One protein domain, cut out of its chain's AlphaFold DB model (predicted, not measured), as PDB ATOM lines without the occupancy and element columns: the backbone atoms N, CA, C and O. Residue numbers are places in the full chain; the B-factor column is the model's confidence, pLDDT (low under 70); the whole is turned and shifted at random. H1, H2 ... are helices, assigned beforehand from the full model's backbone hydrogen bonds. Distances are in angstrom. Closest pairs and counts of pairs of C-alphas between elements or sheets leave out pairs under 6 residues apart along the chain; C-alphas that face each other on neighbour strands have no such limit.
ATOM      1  N   TYR A  64     -48.123  42.934 -34.514       82.38
ATOM      2  CA  TYR A  64     -47.478  41.844 -33.778       82.38
ATOM      3  C   TYR A  64     -46.305  41.244 -34.548       82.38
ATOM      4  O   TYR A  64     -45.294  40.892 -33.946       82.38
ATOM      5  N   VAL A  65     -46.417  41.154 -35.874       84.69
ATOM      6  CA  VAL A  65     -45.371  40.585 -36.728       84.69
ATOM      7  C   VAL A  65     -44.102  41.437 -36.686       84.69
ATOM      8  O   VAL A  65     -43.010  40.910 -36.466       84.69
ATOM      9  N   ASP A  66     -44.244  42.753 -36.854       90.50
ATOM     10  CA  ASP A  66     -43.130  43.698 -36.753       90.50
ATOM     11  C   ASP A  66     -42.523  43.690 -35.344       90.50
ATOM     12  O   ASP A  66     -41.304  43.578 -35.185       90.50
ATOM     13  N   ASN A  67     -43.369  43.719 -34.309       91.94
ATOM     14  CA  ASN A  67     -42.934  43.666 -32.915       91.94
ATOM     15  C   ASN A  67     -42.171  42.377 -32.591       91.94
ATOM     16  O   ASN A  67     -41.124  42.423 -31.927       91.94
ATOM     17  N   PHE A  68     -42.639  41.236 -33.092       92.94
ATOM     18  CA  PHE A  68     -41.990  39.957 -32.862       92.94
ATOM     19  C   PHE A  68     -40.651  39.878 -33.596       92.94
ATOM     20  O   PHE A  68     -39.628  39.601 -32.966       92.94
ATOM     21  N   PHE A  69     -40.612  40.224 -34.887       94.44
ATOM     22  CA  PHE A  69     -39.368  40.257 -35.654       94.44
ATOM     23  C   PHE A  69     -38.328  41.195 -35.025       94.44
ATOM     24  O   PHE A  69     -37.182  40.791 -34.806       94.44
ATOM     25  N   ASN A  70     -38.712  42.433 -34.701       95.75
ATOM     26  CA  ASN A  70     -37.777  43.418 -34.168       95.75
ATOM     27  C   ASN A  70     -37.262  43.014 -32.779       95.75
ATOM     28  O   ASN A  70     -36.061  43.092 -32.511       95.75
ATOM     29  N   SER A  71     -38.136  42.531 -31.889       96.44
ATOM     30  CA  SER A  71     -37.704  42.043 -30.572       96.44
ATOM     31  C   SER A  71     -36.797  40.809 -30.680       96.44
ATOM     32  O   SER A  71     -35.781  40.746 -29.985       96.44
ATOM     33  N   TYR A  72     -37.075  39.890 -31.610       96.62
ATOM     34  CA  TYR A  72     -36.225  38.729 -31.885       96.62
ATOM     35  C   TYR A  72     -34.844  39.130 -32.398       96.62
ATOM     36  O   TYR A  72     -33.826  38.705 -31.845       96.62
ATOM     37  N   TYR A  73     -34.786  40.019 -33.388       97.38
ATOM     38  CA  TYR A  73     -33.533  40.571 -33.890       97.38
ATOM     39  C   TYR A  73     -32.712  41.259 -32.786       97.38
ATOM     40  O   TYR A  73     -31.509  41.006 -32.655       97.38
ATOM     41  N   ASN A  74     -33.349  42.100 -31.968       96.62
ATOM     42  CA  ASN A  74     -32.667  42.825 -30.897       96.62
ATOM     43  C   ASN A  74     -32.101  41.873 -29.840       96.62
ATOM     44  O   ASN A  74     -30.939  42.016 -29.450       96.62
ATOM     45  N   LEU A  75     -32.875  40.861 -29.441       95.81
ATOM     46  CA  LEU A  75     -32.433  39.842 -28.495       95.81
ATOM     47  C   LEU A  75     -31.219  39.069 -29.031       95.81
ATOM     48  O   LEU A  75     -30.249  38.853 -28.301       95.81
ATOM     49  N   ILE A  76     -31.216  38.728 -30.324       96.31
ATOM     50  CA  ILE A  76     -30.068  38.105 -30.994       96.31
ATOM     51  C   ILE A  76     -28.847  39.025 -30.936       96.31
ATOM     52  O   ILE A  76     -27.798  38.633 -30.427       96.31
ATOM     53  N   ILE A  77     -28.957  40.266 -31.415       96.25
ATOM     54  CA  ILE A  77     -27.821  41.199 -31.491       96.25
ATOM     55  C   ILE A  77     -27.220  41.515 -30.119       96.25
ATOM     56  O   ILE A  77     -26.014  41.778 -30.025       96.25
ATOM     57  N   GLN A  78     -28.030  41.508 -29.063       94.81
ATOM     58  CA  GLN A  78     -27.561  41.704 -27.695       94.81
ATOM     59  C   GLN A  78     -26.727  40.518 -27.193       94.81
ATOM     60  O   GLN A  78     -25.747  40.742 -26.488       94.81
ATOM     61  N   ASN A  79     -27.050  39.294 -27.619       95.12
ATOM     62  CA  ASN A  79     -26.517  38.063 -27.028       95.12
ATOM     63  C   ASN A  79     -25.507  37.297 -27.898       95.12
ATOM     64  O   ASN A  79     -24.918  36.326 -27.426       95.12
ATOM     65  N   ILE A  80     -25.267  37.713 -29.146       94.81
ATOM     66  CA  ILE A  80     -24.218  37.116 -29.989       94.81
ATOM     67  C   ILE A  80     -22.867  37.849 -29.873       94.81
ATOM     68  O   ILE A  80     -22.827  39.059 -29.601       94.81
ATOM     69  N   PRO A  81     -21.737  37.161 -30.144       94.06
ATOM     70  CA  PRO A  81     -20.410  37.773 -30.149       94.06
ATOM     71  C   PRO A  81     -20.306  38.989 -31.079       94.06
ATOM     72  O   PRO A  81     -20.910  39.029 -32.151       94.06
ATOM     73  N   LYS A  82     -19.474  39.978 -30.715       95.00
ATOM     74  CA  LYS A  82     -19.269  41.199 -31.524       95.00
ATOM     75  C   LYS A  82     -18.855  40.902 -32.971       95.00
ATOM     76  O   LYS A  82     -19.332  41.592 -33.869       95.00
ATOM     77  N   SER A  83     -18.020  39.885 -33.184       94.94
ATOM     78  CA  SER A  83     -17.557  39.434 -34.507       94.94
ATOM     79  C   SER A  83     -18.684  38.931 -35.411       94.94
ATOM     80  O   SER A  83     -18.572  38.984 -36.630       94.94
ATOM     81  N   GLU A  84     -19.785  38.479 -34.820       94.44
ATOM     82  CA  GLU A  84     -20.907  37.868 -35.518       94.44
ATOM     83  C   GLU A  84     -22.055  38.856 -35.802       94.44
ATOM     84  O   GLU A  84     -22.829  38.672 -36.746       94.44
ATOM     85  N   LYS A  85     -22.125  39.970 -35.055       95.50
ATOM     86  CA  LYS A  85     -23.126  41.036 -35.257       95.50
ATOM     87  C   LYS A  85     -23.226  41.548 -36.701       95.50
ATOM     88  O   LYS A  85     -24.349  41.835 -37.118       95.50
ATOM     89  N   PRO A  86     -22.135  41.683 -37.489       97.06
ATOM     90  CA  PRO A  86     -22.236  42.101 -38.886       97.06
ATOM     91  C   PRO A  86     -23.138  41.198 -39.737       97.06
ATOM     92  O   PRO A  86     -23.915  41.730 -40.525       97.06
ATOM     93  N   LYS A  87     -23.101  39.871 -39.538       95.75
ATOM     94  CA  LYS A  87     -23.928  38.917 -40.297       95.75
ATOM     95  C   LYS A  87     -25.407  39.055 -39.945       95.75
ATOM     96  O   LYS A  87     -26.229  39.251 -40.831       95.75
ATOM     97  N   ALA A  88     -25.741  39.049 -38.653       96.00
ATOM     98  CA  ALA A  88     -27.124  39.223 -38.201       96.00
ATOM     99  C   ALA A  88     -27.705  40.591 -38.615       96.00
ATOM    100  O   ALA A  88     -28.851  40.680 -39.046       96.00
ATOM    101  N   ARG A  89     -26.899  41.664 -38.563       97.81
ATOM    102  CA  ARG A  89     -27.276  42.987 -39.098       97.81
ATOM    103  C   ARG A  89     -27.520  42.959 -40.599       97.81
ATOM    104  O   ARG A  89     -28.412  43.658 -41.061       97.81
ATOM    105  N   GLN A  90     -26.720  42.207 -41.349       98.00
ATOM    106  CA  GLN A  90     -26.892  42.096 -42.791       98.00
ATOM    107  C   GLN A  90     -28.218  41.418 -43.137       98.00
ATOM    108  O   GLN A  90     -28.971  41.986 -43.917       98.00
ATOM    109  N   ILE A  91     -28.546  40.305 -42.467       97.38
ATOM    110  CA  ILE A  91     -29.846  39.634 -42.614       97.38
ATOM    111  C   ILE A  91     -30.988  40.630 -42.380       97.38
ATOM    112  O   ILE A  91     -31.830  40.805 -43.250       97.38
ATOM    113  N   ALA A  92     -30.987  41.340 -41.247       97.12
ATOM    114  CA  ALA A  92     -32.047  42.303 -40.951       97.12
ATOM    115  C   ALA A  92     -32.138  43.423 -42.002       97.12
ATOM    116  O   ALA A  92     -33.231  43.752 -42.448       97.12
ATOM    117  N   ARG A  93     -31.001  43.974 -42.452       98.00
ATOM    118  CA  ARG A  93     -30.981  45.008 -43.500       98.00
ATOM    119  C   ARG A  93     -31.560  44.522 -44.822       98.00
ATOM    120  O   ARG A  93     -32.288  45.275 -45.459       98.00
ATOM    121  N   ASP A  94     -31.223  43.309 -45.244       97.69
ATOM    122  CA  ASP A  94     -31.708  42.764 -46.514       97.69
ATOM    123  C   ASP A  94     -33.216  42.508 -46.466       97.69
ATOM    124  O   ASP A  94     -33.914  42.781 -47.438       97.69
ATOM    125  N   ILE A  95     -33.730  42.098 -45.308       95.25
ATOM    126  CA  ILE A  95     -35.162  41.890 -45.090       95.25
ATOM    127  C   ILE A  95     -35.940  43.204 -45.058       95.25
ATOM    128  O   ILE A  95     -37.002  43.280 -45.668       95.25
ATOM    129  N   MET A  96     -35.413  44.254 -44.420       95.38
ATOM    130  CA  MET A  96     -36.051  45.578 -44.469       95.38
ATOM    131  C   MET A  96     -36.082  46.127 -45.899       95.38
ATOM    132  O   MET A  96     -37.110  46.623 -46.338       95.38
ATOM    133  N   LYS A  97     -35.002  45.957 -46.673       95.38
ATOM    134  CA  LYS A  97     -34.994  46.342 -48.094       95.38
ATOM    135  C   LYS A  97     -36.007  45.566 -48.926       95.38
ATOM    136  O   LYS A  97     -36.562  46.120 -49.866       95.38
ATOM    137  N   ASP A  98     -36.184  44.279 -48.642       93.31
ATOM    138  CA  ASP A  98     -37.150  43.444 -49.349       93.31
ATOM    139  C   ASP A  98     -38.590  43.857 -49.031       93.31
ATOM    140  O   ASP A  98     -39.365  44.110 -49.948       93.31
ATOM    141  N   ARG A  99     -38.887  44.057 -47.742       92.00
ATOM    142  CA  ARG A  99     -40.152  44.604 -47.239       92.00
ATOM    143  C   ARG A  99     -40.509  45.928 -47.918       92.00
ATOM    144  O   ARG A  99     -41.651  46.133 -48.316       92.00
ATOM    145  N   ASP A 100     -39.527  46.814 -48.082       92.50
ATOM    146  CA  ASP A 100     -39.730  48.150 -48.651       92.50
ATOM    147  C   ASP A 100     -40.124  48.138 -50.138       92.50
ATOM    148  O   ASP A 100     -40.739  49.094 -50.617       92.50
ATOM    149  N   LYS A 101     -39.856  47.046 -50.871       90.62
ATOM    150  CA  LYS A 101     -40.295  46.905 -52.271       90.62
ATOM    151  C   LYS A 101     -41.814  46.858 -52.402       90.62
ATOM    152  O   LYS A 101     -42.331  47.372 -53.392       90.62
ATOM    153  N   ALA A 102     -42.516  46.321 -51.401       85.38
ATOM    154  CA  ALA A 102     -43.971  46.187 -51.433       85.38
ATOM    155  C   ALA A 102     -44.671  47.536 -51.663       85.38
ATOM    156  O   ALA A 102     -45.645  47.643 -52.401       85.38
ATOM    157  N   ILE A 103     -44.122  48.609 -51.092       82.94
ATOM    158  CA  ILE A 103     -44.706  49.949 -51.194       82.94
ATOM    159  C   ILE A 103     -44.405  50.624 -52.522       82.94
ATOM    160  O   ILE A 103     -45.227  51.391 -53.017       82.94
ATOM    161  N   ILE A 104     -43.251  50.331 -53.122       81.19
ATOM    162  CA  ILE A 104     -42.929  50.824 -54.464       81.19
ATOM    163  C   ILE A 104     -43.974  50.295 -55.455       81.19
ATOM    164  O   ILE A 104     -44.516  51.065 -56.249       81.19
ATOM    165  N   GLU A 105     -44.308  49.007 -55.349       78.19
ATOM    166  CA  GLU A 105     -45.329  48.364 -56.177       78.19
ATOM    167  C   GLU A 105     -46.720  48.960 -55.924       78.19
ATOM    168  O   GLU A 105     -47.369  49.381 -56.884       78.19
ATOM    169  N   ILE A 106     -47.149  49.106 -54.661       77.81
ATOM    170  CA  ILE A 106     -48.443  49.737 -54.345       77.81
ATOM    171  C   ILE A 106     -48.526  51.148 -54.911       77.81
ATOM    172  O   ILE A 106     -49.489  51.463 -55.600       77.81
ATOM    173  N   ASN A 107     -47.549  52.011 -54.619       77.19
ATOM    174  CA  ASN A 107     -47.614  53.415 -55.024       77.19
ATOM    175  C   ASN A 107     -47.746  53.537 -56.548       77.19
ATOM    176  O   ASN A 107     -48.515  54.365 -57.032       77.19
ATOM    177  N   SER A 108     -47.057  52.672 -57.302       79.69
ATOM    178  CA  SER A 108     -47.190  52.624 -58.761       79.69
ATOM    179  C   SER A 108     -48.598  52.213 -59.216       79.69
ATOM    180  O   SER A 108     -49.154  52.830 -60.124       79.69
ATOM    181  N   GLN A 109     -49.211  51.229 -58.552       78.06
ATOM    182  CA  GLN A 109     -50.571  50.783 -58.856       78.06
ATOM    183  C   GLN A 109     -51.619  51.829 -58.461       78.06
ATOM    184  O   GLN A 109     -52.580  52.037 -59.194       78.06
ATOM    185  N   VAL A 110     -51.430  52.526 -57.339       75.38
ATOM    186  CA  VAL A 110     -52.328  53.600 -56.890       75.38
ATOM    187  C   VAL A 110     -52.374  54.735 -57.902       75.38
ATOM    188  O   VAL A 110     -53.462  55.154 -58.294       75.38
ATOM    189  N   GLU A 111     -51.217  55.206 -58.369       79.94
ATOM    190  CA  GLU A 111     -51.170  56.261 -59.388       79.94
ATOM    191  C   GLU A 111     -51.741  55.787 -60.732       79.94
ATOM    192  O   GLU A 111     -52.457  56.538 -61.399       79.94
ATOM    193  N   TYR A 112     -51.520  54.522 -61.102       82.81
ATOM    194  CA  TYR A 112     -52.153  53.924 -62.278       82.81
ATOM    195  C   TYR A 112     -53.687  53.936 -62.174       82.81
ATOM    196  O   TYR A 112     -54.363  54.465 -63.053       82.81
ATOM    197  N   TYR A 113     -54.254  53.445 -61.068       79.88
ATOM    198  CA  TYR A 113     -55.705  53.435 -60.863       79.88
ATOM    199  C   TYR A 113     -56.310  54.834 -60.739       79.88
ATOM    200  O   TYR A 113     -57.458  55.044 -61.129       79.88
ATOM    201  N   LYS A 114     -55.558  55.802 -60.216       83.00
ATOM    202  CA  LYS A 114     -55.968  57.207 -60.189       83.00
ATOM    203  C   LYS A 114     -56.053  57.791 -61.598       83.00
ATOM    204  O   LYS A 114     -57.020  58.487 -61.893       83.00
ATOM    205  N   THR A 115     -55.089  57.466 -62.456       87.38
ATOM    206  CA  THR A 115     -55.092  57.869 -63.870       87.38
ATOM    207  C   THR A 115     -56.281  57.246 -64.603       87.38
ATOM    208  O   THR A 115     -57.082  57.979 -65.177       87.38
ATOM    209  N   LEU A 116     -56.493  55.931 -64.454       86.69
ATOM    210  CA  LEU A 116     -57.647  55.234 -65.039       86.69
ATOM    211  C   LEU A 116     -58.988  55.841 -64.607       86.69
ATOM    212  O   LEU A 116     -59.907  55.950 -65.412       86.69
ATOM    213  N   ARG A 117     -59.126  56.235 -63.333       86.31
ATOM    214  CA  ARG A 117     -60.348  56.896 -62.841       86.31
ATOM    215  C   ARG A 117     -60.573  58.237 -63.524       86.31
ATOM    216  O   ARG A 117     -61.680  58.489 -63.976       86.31
ATOM    217  N   GLN A 118     -59.534  59.061 -63.645       91.00
ATOM    218  CA  GLN A 118     -59.635  60.346 -64.341       91.00
ATOM    219  C   GLN A 118     -60.012  60.168 -65.818       91.00
ATOM    220  O   GLN A 118     -60.828  60.923 -66.337       91.00
ATOM    221  N   GLU A 119     -59.440  59.176 -66.499       92.31
ATOM    222  CA  GLU A 119     -59.755  58.860 -67.898       92.31
ATOM    223  C   GLU A 119     -61.200  58.361 -68.054       92.31
ATOM    224  O   GLU A 119     -61.932  58.854 -68.915       92.31
ATOM    225  N   ALA A 120     -61.652  57.466 -67.171       91.88
ATOM    226  CA  ALA A 120     -63.031  56.980 -67.146       91.88
ATOM    227  C   ALA A 120     -64.046  58.100 -66.845       91.88
ATOM    228  O   ALA A 120     -65.067  58.198 -67.527       91.88
ATOM    229  N   ASP A 121     -63.750  58.986 -65.886       92.50
ATOM    230  CA  ASP A 121     -64.578  60.156 -65.554       92.50
ATOM    231  C   ASP A 121     -64.687  61.134 -66.742       92.50
ATOM    232  O   ASP A 121     -65.708  61.803 -66.917       92.50
ATOM    233  N   ASN A 122     -63.663  61.174 -67.602       95.81
ATOM    234  CA  ASN A 122     -63.655  61.927 -68.859       95.81
ATOM    235  C   ASN A 122     -64.332  61.181 -70.032       95.81
ATOM    236  O   ASN A 122     -64.356  61.697 -71.151       95.81
ATOM    237  N   GLY A 123     -64.909  60.000 -69.789       94.75
ATOM    238  CA  GLY A 123     -65.691  59.232 -70.759       94.75
ATOM    239  C   GLY A 123     -64.929  58.135 -71.508       94.75
ATOM    240  O   GLY A 123     -65.470  57.600 -72.478       94.75
ATOM    241  N   ASP A 124     -63.707  57.781 -71.095       96.31
ATOM    242  CA  ASP A 124     -62.959  56.684 -71.714       96.31
ATOM    243  C   ASP A 124     -63.531  55.305 -71.328       96.31
ATOM    244  O   ASP A 124     -63.453  54.851 -70.182       96.31
ATOM    245  N   ALA A 125     -64.125  54.619 -72.307       93.75
ATOM    246  CA  ALA A 125     -64.804  53.342 -72.091       93.75
ATOM    247  C   ALA A 125     -63.839  52.171 -71.826       93.75
ATOM    248  O   ALA A 125     -64.238  51.176 -71.218       93.75
ATOM    249  N   GLU A 126     -62.588  52.248 -72.289       92.94
ATOM    250  CA  GLU A 126     -61.577  51.222 -72.011       92.94
ATOM    251  C   GLU A 126     -61.177  51.258 -70.530       92.94
ATOM    252  O   GLU A 126     -61.224  50.231 -69.846       92.94
ATOM    253  N   SER A 127     -60.916  52.454 -70.010       90.00
ATOM    254  CA  SER A 127     -60.589  52.704 -68.607       90.00
ATOM    255  C   SER A 127     -61.728  52.312 -67.664       90.00
ATOM    256  O   SER A 127     -61.483  51.625 -66.667       90.00
ATOM    257  N   ASP A 128     -62.986  52.640 -67.995       89.50
ATOM    258  CA  ASP A 128     -64.154  52.200 -67.208       89.50
ATOM    259  C   ASP A 128     -64.258  50.662 -67.159       89.50
ATOM    260  O   ASP A 128     -64.478  50.067 -66.098       89.50
ATOM    261  N   ASN A 129     -64.024  49.980 -68.286       89.19
ATOM    262  CA  ASN A 129     -64.032  48.516 -68.331       89.19
ATOM    263  C   ASN A 129     -62.905  47.894 -67.489       89.19
ATOM    264  O   ASN A 129     -63.147  46.912 -66.781       89.19
ATOM    265  N   LEU A 130     -61.696  48.463 -67.521       85.38
ATOM    266  CA  LEU A 130     -60.558  48.002 -66.714       85.38
ATOM    267  C   LEU A 130     -60.801  48.185 -65.207       85.38
ATOM    268  O   LEU A 130     -60.477  47.290 -64.414       85.38
ATOM    269  N   LEU A 131     -61.422  49.299 -64.803       82.69
ATOM    270  CA  LEU A 131     -61.817  49.540 -63.413       82.69
ATOM    271  C   LEU A 131     -62.869  48.530 -62.944       82.69
ATOM    272  O   LEU A 131     -62.711  47.927 -61.880       82.69
ATOM    273  N   ARG A 132     -63.906  48.277 -63.755       82.19
ATOM    274  CA  ARG A 132     -64.938  47.269 -63.452       82.19
ATOM    275  C   ARG A 132     -64.363  45.861 -63.360       82.19
ATOM    276  O   ARG A 132     -64.760  45.103 -62.475       82.19
ATOM    277  N   TYR A 133     -63.437  45.506 -64.251       79.56
ATOM    278  CA  TYR A 133     -62.748  44.219 -64.211       79.56
ATOM    279  C   TYR A 133     -61.938  44.068 -62.920       79.56
ATOM    280  O   TYR A 133     -62.114  43.088 -62.202       79.56
ATOM    281  N   SER A 134     -61.128  45.070 -62.572       72.06
ATOM    282  CA  SER A 134     -60.316  45.053 -61.346       72.06
ATOM    283  C   SER A 134     -61.181  44.934 -60.085       72.06
ATOM    284  O   SER A 134     -60.890  44.122 -59.209       72.06
ATOM    285  N   ALA A 135     -62.294  45.677 -60.024       70.31
ATOM    286  CA  ALA A 135     -63.256  45.591 -58.926       70.31
ATOM    287  C   ALA A 135     -63.922  44.205 -58.829       70.31
ATOM    288  O   ALA A 135     -64.159  43.708 -57.730       70.31
ATOM    289  N   LYS A 136     -64.204  43.561 -59.970       65.44
ATOM    290  CA  LYS A 136     -64.798  42.218 -60.028       65.44
ATOM    291  C   LYS A 136     -63.824  41.119 -59.599       65.44
ATOM    292  O   LYS A 136     -64.249  40.164 -58.955       65.44
ATOM    293  N   GLU A 137     -62.549  41.245 -59.954       61.75
ATOM    294  CA  GLU A 137     -61.509  40.279 -59.575       61.75
ATOM    295  C   GLU A 137     -61.075  40.420 -58.106       61.75
ATOM    296  O   GLU A 137     -60.370  39.553 -57.594       61.75
ATOM    297  N   GLY A 138     -61.509  41.477 -57.408       57.00
ATOM    298  CA  GLY A 138     -61.260  41.650 -55.974       57.00
ATOM    299  C   GLY A 138     -59.774  41.756 -55.624       57.00
ATOM    300  O   GLY A 138     -59.374  41.368 -54.527       57.00
ATOM    301  N   VAL A 139     -58.946  42.232 -56.558       56.66
ATOM    302  CA  VAL A 139     -57.510  42.417 -56.331       56.66
ATOM    303  C   VAL A 139     -57.322  43.654 -55.463       56.66
ATOM    304  O   VAL A 139     -57.267  44.778 -55.956       56.66
ATOM    305  N   ASP A 140     -57.251  43.441 -54.154       68.44
ATOM    306  CA  ASP A 140     -56.886  44.487 -53.209       68.44
ATOM    307  C   ASP A 140     -55.354  44.591 -53.144       68.44
ATOM    308  O   ASP A 140     -54.669  43.794 -52.493       68.44
ATOM    309  N   THR A 141     -54.805  45.578 -53.855       70.44
ATOM    310  CA  THR A 141     -53.375  45.915 -53.868       70.44
ATOM    311  C   THR A 141     -52.789  46.069 -52.456       70.44
ATOM    312  O   THR A 141     -51.617  45.749 -52.243       70.44
ATOM    313  N   TYR A 142     -53.579  46.498 -51.467       73.75
ATOM    314  CA  TYR A 142     -53.122  46.647 -50.083       73.75
ATOM    315  C   TYR A 142     -52.973  45.308 -49.379       73.75
ATOM    316  O   TYR A 142     -51.987  45.092 -48.674       73.75
ATOM    317  N   VAL A 143     -53.903  44.383 -49.614       73.69
ATOM    318  CA  VAL A 143     -53.814  43.012 -49.094       73.69
ATOM    319  C   VAL A 143     -52.563  42.319 -49.637       73.69
ATOM    320  O   VAL A 143     -51.830  41.682 -48.880       73.69
ATOM    321  N   VAL A 144     -52.261  42.502 -50.928       75.75
ATOM    322  CA  VAL A 144     -51.033  41.969 -51.542       75.75
ATOM    323  C   VAL A 144     -49.789  42.492 -50.827       75.75
ATOM    324  O   VAL A 144     -48.886  41.717 -50.513       75.75
ATOM    325  N   ALA A 145     -49.748  43.782 -50.513       80.62
ATOM    326  CA  ALA A 145     -48.605  44.361 -49.832       80.62
ATOM    327  C   ALA A 145     -48.462  43.929 -48.377       80.62
ATOM    328  O   ALA A 145     -47.341  43.682 -47.940       80.62
ATOM    329  N   ILE A 146     -49.565  43.793 -47.636       80.25
ATOM    330  CA  ILE A 146     -49.535  43.221 -46.283       80.25
ATOM    331  C   ILE A 146     -48.897  41.831 -46.342       80.25
ATOM    332  O   ILE A 146     -47.951  41.562 -45.603       80.25
ATOM    333  N   PHE A 147     -49.322  40.985 -47.285       79.31
ATOM    334  CA  PHE A 147     -48.738  39.656 -47.456       79.31
ATOM    335  C   PHE A 147     -47.255  39.690 -47.832       79.31
ATOM    336  O   PHE A 147     -46.474  38.902 -47.298       79.31
ATOM    337  N   GLN A 148     -46.838  40.594 -48.719       85.12
ATOM    338  CA  GLN A 148     -45.425  40.760 -49.070       85.12
ATOM    339  C   GLN A 148     -44.591  41.197 -47.856       85.12
ATOM    340  O   GLN A 148     -43.534  40.623 -47.596       85.12
ATOM    341  N   ILE A 149     -45.090  42.153 -47.073       87.31
ATOM    342  CA  ILE A 149     -44.435  42.669 -45.867       87.31
ATOM    343  C   ILE A 149     -44.294  41.565 -44.811       87.31
ATOM    344  O   ILE A 149     -43.196  41.331 -44.300       87.31
ATOM    345  N   GLU A 150     -45.373  40.840 -44.515       85.31
ATOM    346  CA  GLU A 150     -45.366  39.709 -43.579       85.31
ATOM    347  C   GLU A 150     -44.428  38.588 -44.035       85.31
ATOM    348  O   GLU A 150     -43.669  38.039 -43.231       85.31
ATOM    349  N   LYS A 151     -44.408  38.286 -45.338       86.62
ATOM    350  CA  LYS A 151     -43.476  37.318 -45.925       86.62
ATOM    351  C   LYS A 151     -42.024  37.744 -45.724       86.62
ATOM    352  O   LYS A 151     -41.200  36.906 -45.349       86.62
ATOM    353  N   SER A 152     -41.691  39.019 -45.934       91.44
ATOM    354  CA  SER A 152     -40.341  39.522 -45.666       91.44
ATOM    355  C   SER A 152     -39.984  39.349 -44.185       91.44
ATOM    356  O   SER A 152     -38.925  38.796 -43.882       91.44
ATOM    357  N   TYR A 153     -40.874  39.704 -43.250       91.75
ATOM    358  CA  TYR A 153     -40.636  39.482 -41.817       91.75
ATOM    359  C   TYR A 153     -40.412  38.005 -41.471       91.75
ATOM    360  O   TYR A 153     -39.437  37.679 -40.783       91.75
ATOM    361  N   TYR A 154     -41.243  37.097 -41.992       90.00
ATOM    362  CA  TYR A 154     -41.048  35.659 -41.808       90.00
ATOM    363  C   TYR A 154     -39.686  35.203 -42.342       90.00
ATOM    364  O   TYR A 154     -38.947  34.516 -41.636       90.00
ATOM    365  N   ASN A 155     -39.308  35.616 -43.555       91.31
ATOM    366  CA  ASN A 155     -38.006  35.280 -44.134       91.31
ATOM    367  C   ASN A 155     -36.853  35.772 -43.254       91.31
ATOM    368  O   ASN A 155     -35.850  35.075 -43.089       91.31
ATOM    369  N   GLY A 156     -37.006  36.937 -42.625       94.12
ATOM    370  CA  GLY A 156     -36.035  37.428 -41.659       94.12
ATOM    371  C   GLY A 156     -35.925  36.549 -40.427       94.12
ATOM    372  O   GLY A 156     -34.810  36.208 -40.028       94.12
ATOM    373  N   MET A 157     -37.050  36.109 -39.864       94.06
ATOM    374  CA  MET A 157     -37.028  35.151 -38.759       94.06
ATOM    375  C   MET A 157     -36.433  33.805 -39.176       94.06
ATOM    376  O   MET A 157     -35.647  33.244 -38.415       94.06
ATOM    377  N   LEU A 158     -36.729  33.317 -40.381       93.88
ATOM    378  CA  LEU A 158     -36.162  32.094 -40.949       93.88
ATOM    379  C   LEU A 158     -34.636  32.179 -41.054       93.88
ATOM    380  O   LEU A 158     -33.916  31.289 -40.597       93.88
ATOM    381  N   TYR A 159     -34.116  33.256 -41.643       95.88
ATOM    382  CA  TYR A 159     -32.676  33.433 -41.823       95.88
ATOM    383  C   TYR A 159     -31.947  33.659 -40.500       95.88
ATOM    384  O   TYR A 159     -30.898  33.054 -40.280       95.88
ATOM    385  N   LEU A 160     -32.513  34.458 -39.591       97.00
ATOM    386  CA  LEU A 160     -31.969  34.631 -38.243       97.00
ATOM    387  C   LEU A 160     -31.982  33.315 -37.457       97.00
ATOM    388  O   LEU A 160     -31.007  32.998 -36.779       97.00
ATOM    389  N   THR A 161     -33.040  32.514 -37.587       96.38
ATOM    390  CA  THR A 161     -33.149  31.213 -36.919       96.38
ATOM    391  C   THR A 161     -32.139  30.215 -37.465       96.38
ATOM    392  O   THR A 161     -31.419  29.600 -36.684       96.38
ATOM    393  N   ASN A 162     -32.008  30.091 -38.786       95.69
ATOM    394  CA  ASN A 162     -30.983  29.238 -39.391       95.69
ATOM    395  C   ASN A 162     -29.571  29.664 -38.964       95.69
ATOM    396  O   ASN A 162     -28.749  28.816 -38.614       95.69
ATOM    397  N   TYR A 163     -29.317  30.974 -38.914       95.75
ATOM    398  CA  TYR A 163     -28.075  31.523 -38.383       95.75
ATOM    399  C   TYR A 163     -27.840  31.104 -36.919       95.75
ATOM    400  O   TYR A 163     -26.769  30.583 -36.593       95.75
ATOM    401  N   LEU A 164     -28.829  31.273 -36.034       96.19
ATOM    402  CA  LEU A 164     -28.707  30.862 -34.635       96.19
ATOM    403  C   LEU A 164     -28.471  29.359 -34.507       96.19
ATOM    404  O   LEU A 164     -27.584  28.949 -33.774       96.19
ATOM    405  N   LEU A 165     -29.221  28.529 -35.224       95.94
ATOM    406  CA  LEU A 165     -29.076  27.077 -35.146       95.94
ATOM    407  C   LEU A 165     -27.685  26.610 -35.584       95.94
ATOM    408  O   LEU A 165     -27.168  25.644 -35.027       95.94
ATOM    409  N   GLN A 166     -27.072  27.300 -36.547       94.38
ATOM    410  CA  GLN A 166     -25.737  26.969 -37.034       94.38
ATOM    411  C   GLN A 166     -24.621  27.463 -36.104       94.38
ATOM    412  O   GLN A 166     -23.653  26.739 -35.880       94.38
ATOM    413  N   TYR A 167     -24.727  28.687 -35.581       92.94
ATOM    414  CA  TYR A 167     -23.601  29.358 -34.915       92.94
ATOM    415  C   TYR A 167     -23.814  29.622 -33.422       92.94
ATOM    416  O   TYR A 167     -22.845  29.820 -32.692       92.94
ATOM    417  N   GLN A 168     -25.062  29.665 -32.960       93.81
ATOM    418  CA  GLN A 168     -25.468  30.014 -31.593       93.81
ATOM    419  C   GLN A 168     -26.657  29.150 -31.099       93.81
ATOM    420  O   GLN A 168     -27.644  29.695 -30.594       93.81
ATOM    421  N   PRO A 169     -26.617  27.805 -31.210       95.25
ATOM    422  CA  PRO A 169     -27.789  26.956 -30.951       95.25
ATOM    423  C   PRO A 169     -28.278  27.036 -29.498       95.25
ATOM    424  O   PRO A 169     -29.474  26.943 -29.226       95.25
ATOM    425  N   ASN A 170     -27.365  27.285 -28.556       94.75
ATOM    426  CA  ASN A 170     -27.715  27.501 -27.154       94.75
ATOM    427  C   ASN A 170     -28.565  28.760 -26.958       94.75
ATOM    428  O   ASN A 170     -29.449  28.762 -26.107       94.75
ATOM    429  N   LEU A 171     -28.316  29.821 -27.734       95.69
ATOM    430  CA  LEU A 171     -29.129  31.033 -27.677       95.69
ATOM    431  C   LEU A 171     -30.544  30.750 -28.186       95.69
ATOM    432  O   LEU A 171     -31.498  31.119 -27.518       95.69
ATOM    433  N   PHE A 172     -30.683  30.021 -29.297       96.81
ATOM    434  CA  PHE A 172     -31.993  29.604 -29.802       96.81
ATOM    435  C   PHE A 172     -32.800  28.836 -28.743       96.81
ATOM    436  O   PHE A 172     -33.938  29.197 -28.451       96.81
ATOM    437  N   ASN A 173     -32.185  27.835 -28.103       95.31
ATOM    438  CA  ASN A 173     -32.844  27.046 -27.059       95.31
ATOM    439  C   ASN A 173     -33.221  27.879 -25.824       95.31
ATOM    440  O   ASN A 173     -34.214  27.573 -25.178       95.31
ATOM    441  N   LYS A 174     -32.450  28.924 -25.489       95.38
ATOM    442  CA  LYS A 174     -32.803  29.852 -24.405       95.38
ATOM    443  C   LYS A 174     -33.988  30.745 -24.768       95.38
ATOM    444  O   LYS A 174     -34.821  31.003 -23.909       95.38
ATOM    445  N   ILE A 175     -34.057  31.223 -26.013       95.88
ATOM    446  CA  ILE A 175     -35.164  32.064 -26.487       95.88
ATOM    447  C   ILE A 175     -36.466  31.259 -26.482       95.88
ATOM    448  O   ILE A 175     -37.467  31.700 -25.934       95.88
ATOM    449  N   PHE A 176     -36.436  30.053 -27.041       95.75
ATOM    450  CA  PHE A 176     -37.617  29.211 -27.227       95.75
ATOM    451  C   PHE A 176     -37.685  28.066 -26.212       95.75
ATOM    452  O   PHE A 176     -37.992  26.934 -26.577       95.75
ATOM    453  N   TYR A 177     -37.359  28.344 -24.946       94.25
ATOM    454  CA  TYR A 177     -37.126  27.332 -23.905       94.25
ATOM    455  C   TYR A 177     -38.338  26.443 -23.587       94.25
ATOM    456  O   TYR A 177     -38.154  25.315 -23.131       94.25
ATOM    457  N   THR A 178     -39.556  26.924 -23.839       93.50
ATOM    458  CA  THR A 178     -40.803  26.175 -23.625       93.50
ATOM    459  C   THR A 178     -40.939  25.007 -24.595       93.50
ATOM    460  O   THR A 178     -41.344  23.917 -24.195       93.50
ATOM    461  N   ASN A 179     -40.571  25.207 -25.867       94.06
ATOM    462  CA  ASN A 179     -40.682  24.180 -26.900       94.06
ATOM    463  C   ASN A 179     -39.688  24.367 -28.069       94.06
ATOM    464  O   ASN A 179     -40.101  24.604 -29.212       94.06
ATOM    465  N   PRO A 180     -38.366  24.219 -27.844       94.12
ATOM    466  CA  PRO A 180     -37.364  24.551 -28.858       94.12
ATOM    467  C   PRO A 180     -37.540  23.766 -30.166       94.12
ATOM    468  O   PRO A 180     -37.289  24.284 -31.252       94.12
ATOM    469  N   LEU A 181     -37.998  22.514 -30.081       93.50
ATOM    470  CA  LEU A 181     -38.206  21.660 -31.251       93.50
ATOM    471  C   LEU A 181     -39.346  22.166 -32.142       93.50
ATOM    472  O   LEU A 181     -39.159  22.239 -33.358       93.50
ATOM    473  N   LYS A 182     -40.491  22.553 -31.565       93.31
ATOM    474  CA  LYS A 182     -41.622  23.088 -32.337       93.31
ATOM    475  C   LYS A 182     -41.268  24.431 -32.970       93.31
ATOM    476  O   LYS A 182     -41.498  24.599 -34.163       93.31
ATOM    477  N   TYR A 183     -40.629  25.344 -32.234       94.12
ATOM    478  CA  TYR A 183     -40.179  26.615 -32.816       94.12
ATOM    479  C   TYR A 183     -39.140  26.417 -33.908       94.12
ATOM    480  O   TYR A 183     -39.184  27.112 -34.917       94.12
ATOM    481  N   LYS A 184     -38.237  25.442 -33.762       93.62
ATOM    482  CA  LYS A 184     -37.288  25.105 -34.823       93.62
ATOM    483  C   LYS A 184     -38.030  24.663 -36.077       93.62
ATOM    484  O   LYS A 184     -37.704  25.143 -37.152       93.62
ATOM    485  N   GLN A 185     -39.015  23.775 -35.962       90.25
ATOM    486  CA  GLN A 185     -39.820  23.340 -37.108       90.25
ATOM    487  C   GLN A 185     -40.532  24.523 -37.775       90.25
ATOM    488  O   GLN A 185     -40.356  24.724 -38.972       90.25
ATOM    489  N   LEU A 186     -41.245  25.338 -36.992       89.56
ATOM    490  CA  LEU A 186     -41.980  26.505 -37.491       89.56
ATOM    491  C   LEU A 186     -41.061  27.529 -38.169       89.56
ATOM    492  O   LEU A 186     -41.348  27.981 -39.265       89.56
ATOM    493  N   LEU A 187     -39.929  27.866 -37.551       91.25
ATOM    494  CA  LEU A 187     -39.037  28.937 -38.008       91.25
ATOM    495  C   LEU A 187     -37.941  28.470 -38.976       91.25
ATOM    496  O   LEU A 187     -37.086  29.267 -39.351       91.25
ATOM    497  N   THR A 188     -37.915  27.194 -39.371       89.38
ATOM    498  CA  THR A 188     -37.003  26.684 -40.419       89.38
ATOM    499  C   THR A 188     -37.723  26.178 -41.660       89.38
ATOM    500  O   THR A 188     -37.074  25.819 -42.647       89.38
ATOM    501  N   GLN A 189     -39.054  26.171 -41.646       82.31
ATOM    502  CA  GLN A 189     -39.837  25.731 -42.784       82.31
ATOM    503  C   GLN A 189     -39.673  26.733 -43.931       82.31
ATOM    504  O   GLN A 189     -40.029  27.908 -43.821       82.31
ATOM    505  N   LYS A 190     -39.103  26.275 -45.052       69.69
ATOM    506  CA  LYS A 190     -39.195  27.025 -46.306       69.69
ATOM    507  C   LYS A 190     -40.642  26.971 -46.763       69.69
ATOM    508  O   LYS A 190     -41.225  25.894 -46.845       69.69
ATOM    509  N   LEU A 191     -41.200  28.137 -47.028       65.62
ATOM    510  CA  LEU A 191     -42.576  28.268 -47.462       65.62
ATOM    511  C   LEU A 191     -42.626  28.390 -48.975       65.62
ATOM    512  O   LEU A 191     -41.799  29.086 -49.565       65.62
ATOM    513  N   ASP A 192     -43.646  27.777 -49.562       63.75
ATOM    514  CA  ASP A 192     -44.175  28.249 -50.834       63.75
ATOM    515  C   ASP A 192     -44.897  29.584 -50.601       63.75
ATOM    516  O   ASP A 192     -45.476  29.814 -49.534       63.75
ATOM    517  N   ASP A 193     -44.886  30.457 -51.607       55.31
ATOM    518  CA  ASP A 193     -45.319  31.859 -51.513       55.31
ATOM    519  C   ASP A 193     -46.733  32.074 -50.930       55.31
ATOM    520  O   ASP A 193     -47.011  33.148 -50.404       55.31
ATOM    521  N   ASN A 194     -47.593  31.050 -50.944       51.16
ATOM    522  CA  ASN A 194     -48.983  31.102 -50.470       51.16
ATOM    523  C   ASN A 194     -49.201  30.631 -49.012       51.16
ATOM    524  O   ASN A 194     -50.340  30.634 -48.551       51.16
ATOM    525  N   VAL A 195     -48.162  30.186 -48.287       58.00
ATOM    526  CA  VAL A 195     -48.291  29.572 -46.938       58.00
ATOM    527  C   VAL A 195     -47.691  30.449 -45.825       58.00
ATOM    528  O   VAL A 195     -47.858  30.177 -44.636       58.00
ATOM    529  N   ALA A 196     -46.991  31.527 -46.188       59.03
ATOM    530  CA  ALA A 196     -46.124  32.260 -45.269       59.03
ATOM    531  C   ALA A 196     -46.823  32.962 -44.110       59.03
ATOM    532  O   ALA A 196     -46.320  32.985 -42.986       59.03
ATOM    533  N   THR A 197     -47.991  33.516 -44.385       62.47
ATOM    534  CA  THR A 197     -48.702  34.407 -43.471       62.47
ATOM    535  C   THR A 197     -49.432  33.616 -42.385       62.47
ATOM    536  O   THR A 197     -49.365  33.969 -41.208       62.47
ATOM    537  N   GLY A 198     -49.985  32.448 -42.730       67.69
ATOM    538  CA  GLY A 198     -50.563  31.513 -41.761       67.69
ATOM    539  C   GLY A 198     -49.540  30.971 -40.756       67.69
ATOM    540  O   GLY A 198     -49.820  30.916 -39.561       67.69
ATOM    541  N   LEU A 199     -48.327  30.632 -41.211       73.69
ATOM    542  CA  LEU A 199     -47.281  30.090 -40.335       73.69
ATOM    543  C   LEU A 199     -46.713  31.147 -39.374       73.69
ATOM    544  O   LEU A 199     -46.379  30.855 -38.223       73.69
ATOM    545  N   LEU A 200     -46.624  32.394 -39.837       76.56
ATOM    546  CA  LEU A 200     -46.206  33.531 -39.027       76.56
ATOM    547  C   LEU A 200     -47.204  33.817 -37.900       76.56
ATOM    548  O   LEU A 200     -46.807  33.957 -36.740       76.56
ATOM    549  N   ALA A 201     -48.494  33.818 -38.235       75.31
ATOM    550  CA  ALA A 201     -49.572  33.939 -37.266       75.31
ATOM    551  C   ALA A 201     -49.561  32.762 -36.268       75.31
ATOM    552  O   ALA A 201     -49.613  32.995 -35.060       75.31
ATOM    553  N   GLU A 202     -49.410  31.512 -36.736       80.50
ATOM    554  CA  GLU A 202     -49.277  30.328 -35.864       80.50
ATOM    555  C   GLU A 202     -48.113  30.494 -34.879       80.50
ATOM    556  O   GLU A 202     -48.264  30.241 -33.682       80.50
ATOM    557  N   THR A 203     -46.967  30.976 -35.363       86.75
ATOM    558  CA  THR A 203     -45.773  31.173 -34.534       86.75
ATOM    559  C   THR A 203     -45.999  32.233 -33.457       86.75
ATOM    560  O   THR A 203     -45.644  31.999 -32.301       86.75
ATOM    561  N   CYS A 204     -46.613  33.369 -33.803       85.88
ATOM    562  CA  CYS A 204     -46.928  34.423 -32.835       85.88
ATOM    563  C   CYS A 204     -47.942  33.937 -31.789       85.88
ATOM    564  O   CYS A 204     -47.743  34.145 -30.596       85.88
ATOM    565  N   ASN A 205     -48.990  33.223 -32.211       84.12
ATOM    566  CA  ASN A 205     -49.999  32.680 -31.300       84.12
ATOM    567  C   ASN A 205     -49.385  31.679 -30.312       84.12
ATOM    568  O   ASN A 205     -49.615  31.765 -29.106       84.12
ATOM    569  N   LEU A 206     -48.550  30.762 -30.809       89.69
ATOM    570  CA  LEU A 206     -47.825  29.829 -29.953       89.69
ATOM    571  C   LEU A 206     -46.910  30.579 -28.977       89.69
ATOM    572  O   LEU A 206     -46.936  30.293 -27.790       89.69
ATOM    573  N   ALA A 207     -46.147  31.572 -29.451       91.25
ATOM    574  CA  ALA A 207     -45.281  32.398 -28.604       91.25
ATOM    575  C   ALA A 207     -46.035  33.148 -27.509       91.25
ATOM    576  O   ALA A 207     -45.507  33.287 -26.408       91.25
ATOM    577  N   TYR A 208     -47.255  33.605 -27.777       89.19
ATOM    578  CA  TYR A 208     -48.081  34.246 -26.762       89.19
ATOM    579  C   TYR A 208     -48.574  33.233 -25.723       89.19
ATOM    580  O   TYR A 208     -48.423  33.455 -24.525       89.19
ATOM    581  N   LYS A 209     -49.084  32.078 -26.174       89.94
ATOM    582  CA  LYS A 209     -49.543  30.983 -25.298       89.94
ATOM    583  C   LYS A 209     -48.431  30.423 -24.414       89.94
ATOM    584  O   LYS A 209     -48.672  30.117 -23.250       89.94
ATOM    585  N   ASP A 210     -47.220  30.342 -24.949       92.31
ATOM    586  CA  ASP A 210     -46.026  29.905 -24.227       92.31
ATOM    587  C   ASP A 210     -45.447  31.007 -23.312       92.31
ATOM    588  O   ASP A 210     -44.452  30.782 -22.623       92.31
ATOM    589  N   GLY A 211     -46.032  32.212 -23.296       91.38
ATOM    590  CA  GLY A 211     -45.543  33.339 -22.497       91.38
ATOM    591  C   GLY A 211     -44.168  33.852 -22.939       91.38
ATOM    592  O   GLY A 211     -43.423  34.409 -22.133       91.38
TER     593      GLY A 211
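This is residues 64 to 211 of the 226 residues of an uncharacterized protein of Helicobacter didelphidarum (UniProt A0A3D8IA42). Two long helices, H2 and H4, run side by side in opposite directions and make the length of a rod that is thick at one end and thin at the other. At the thick end H1 packs along H2 and H4, H5 folds back at the end of H4, and the hairpin of H6 and H7 crosses H4; at the thin end H2 runs on past the beginning of H4, and H3 folds back on it. The printed part has 148 residues with seven named helices, H1 to H7 in chain order, and no named strand; its class is all helix. It is loose, with a radius of gyration of the C-alphas of 20.1 A, and spans 66 by 31 by 23 A.

The printed part begins with H1, residues 64 to 79, with C-alpha 64 at (-47.478, 41.844, -33.778) and a length of 22.3 A from first to last C-alpha. H2, residues 85 to 121, is the longest helix at 54.8 A and ends with C-alpha 121 at (-64.578, 60.156, -65.554). H3, residues 125 to 137, measures 18.4 A. H4, residues 141 to 167, measures 39.0 A. H5, residues 169 to 175, measures 10.0 A, and H6, residues 180 to 188, measures 11.8 A. H7, residues 196 to 209, measures 20.3 A and ends with C-alpha 209 at (-49.543, 30.983, -25.298).

H4 is the hub and touches five other helices. H1, H2 and H4 form an up and down bundle, in which each helix runs against the one before it in the chain. H2 and H4 touch at a shallow tilt of 9 degrees, opposite ways, and their closest C-alphas, those of Arg 99 and Ile 149, are 4.9 A apart. H1 and H2 form a helical hairpin with a shallow tilt of 22 degrees; H1 touches H2 with residues 73 to 77 alone, and the closest C-alphas, those of Ile 77 and Lys 85, are 6.0 A apart. H1 touches H4 at a shallow tilt of 23 degrees, the same way, with the C-alphas of Phe 69 and Tyr 153 closest at 6.3 A. H5 touches residues 161 to 165 of H4 alone, at a steep tilt of 53 degrees, with the C-alphas of Leu 164 and Phe 172 closest at 6.0 A. H6 touches H4 at a steep tilt of 52 degrees, with the C-alphas of Leu 158 and Leu 187 closest at 5.2 A. H7 touches H4 with residues 196 to 200 alone, at a steep tilt of 63 degrees, and the closest C-alphas, those of Lys 151 and Ala 196, are 5.7 A apart. H6 and H7 form a helical hairpin with a shallow tilt of 22 degrees, and the C-alphas of Leu 186 and Thr 203 are closest at 6.7 A. H3 touches H2 with residues 126 to 131 alone, at a steep tilt of 47 degrees, with the C-alphas of Ala 120 and Asp 128 closest at 4.9 A. H3 and H4 are apart. In H1, H3, H4, H5, H6 and H7 every O i to N i+4 pair is within hydrogen-bond range; in H2 it is 29 of 33.

The C-alphas farthest apart, those of Gly 123 and Asn 170, are 66.0 A from each other. The printed part has no cut. The link from H6 to H7 is short, and the other links are tight. Residues 135 to 140, of which 135 to 137 belong to H3, stand free. The mean pLDDT of the printed part is 87.1; it is under 70 in residues 136 to 140 and 190 to 198.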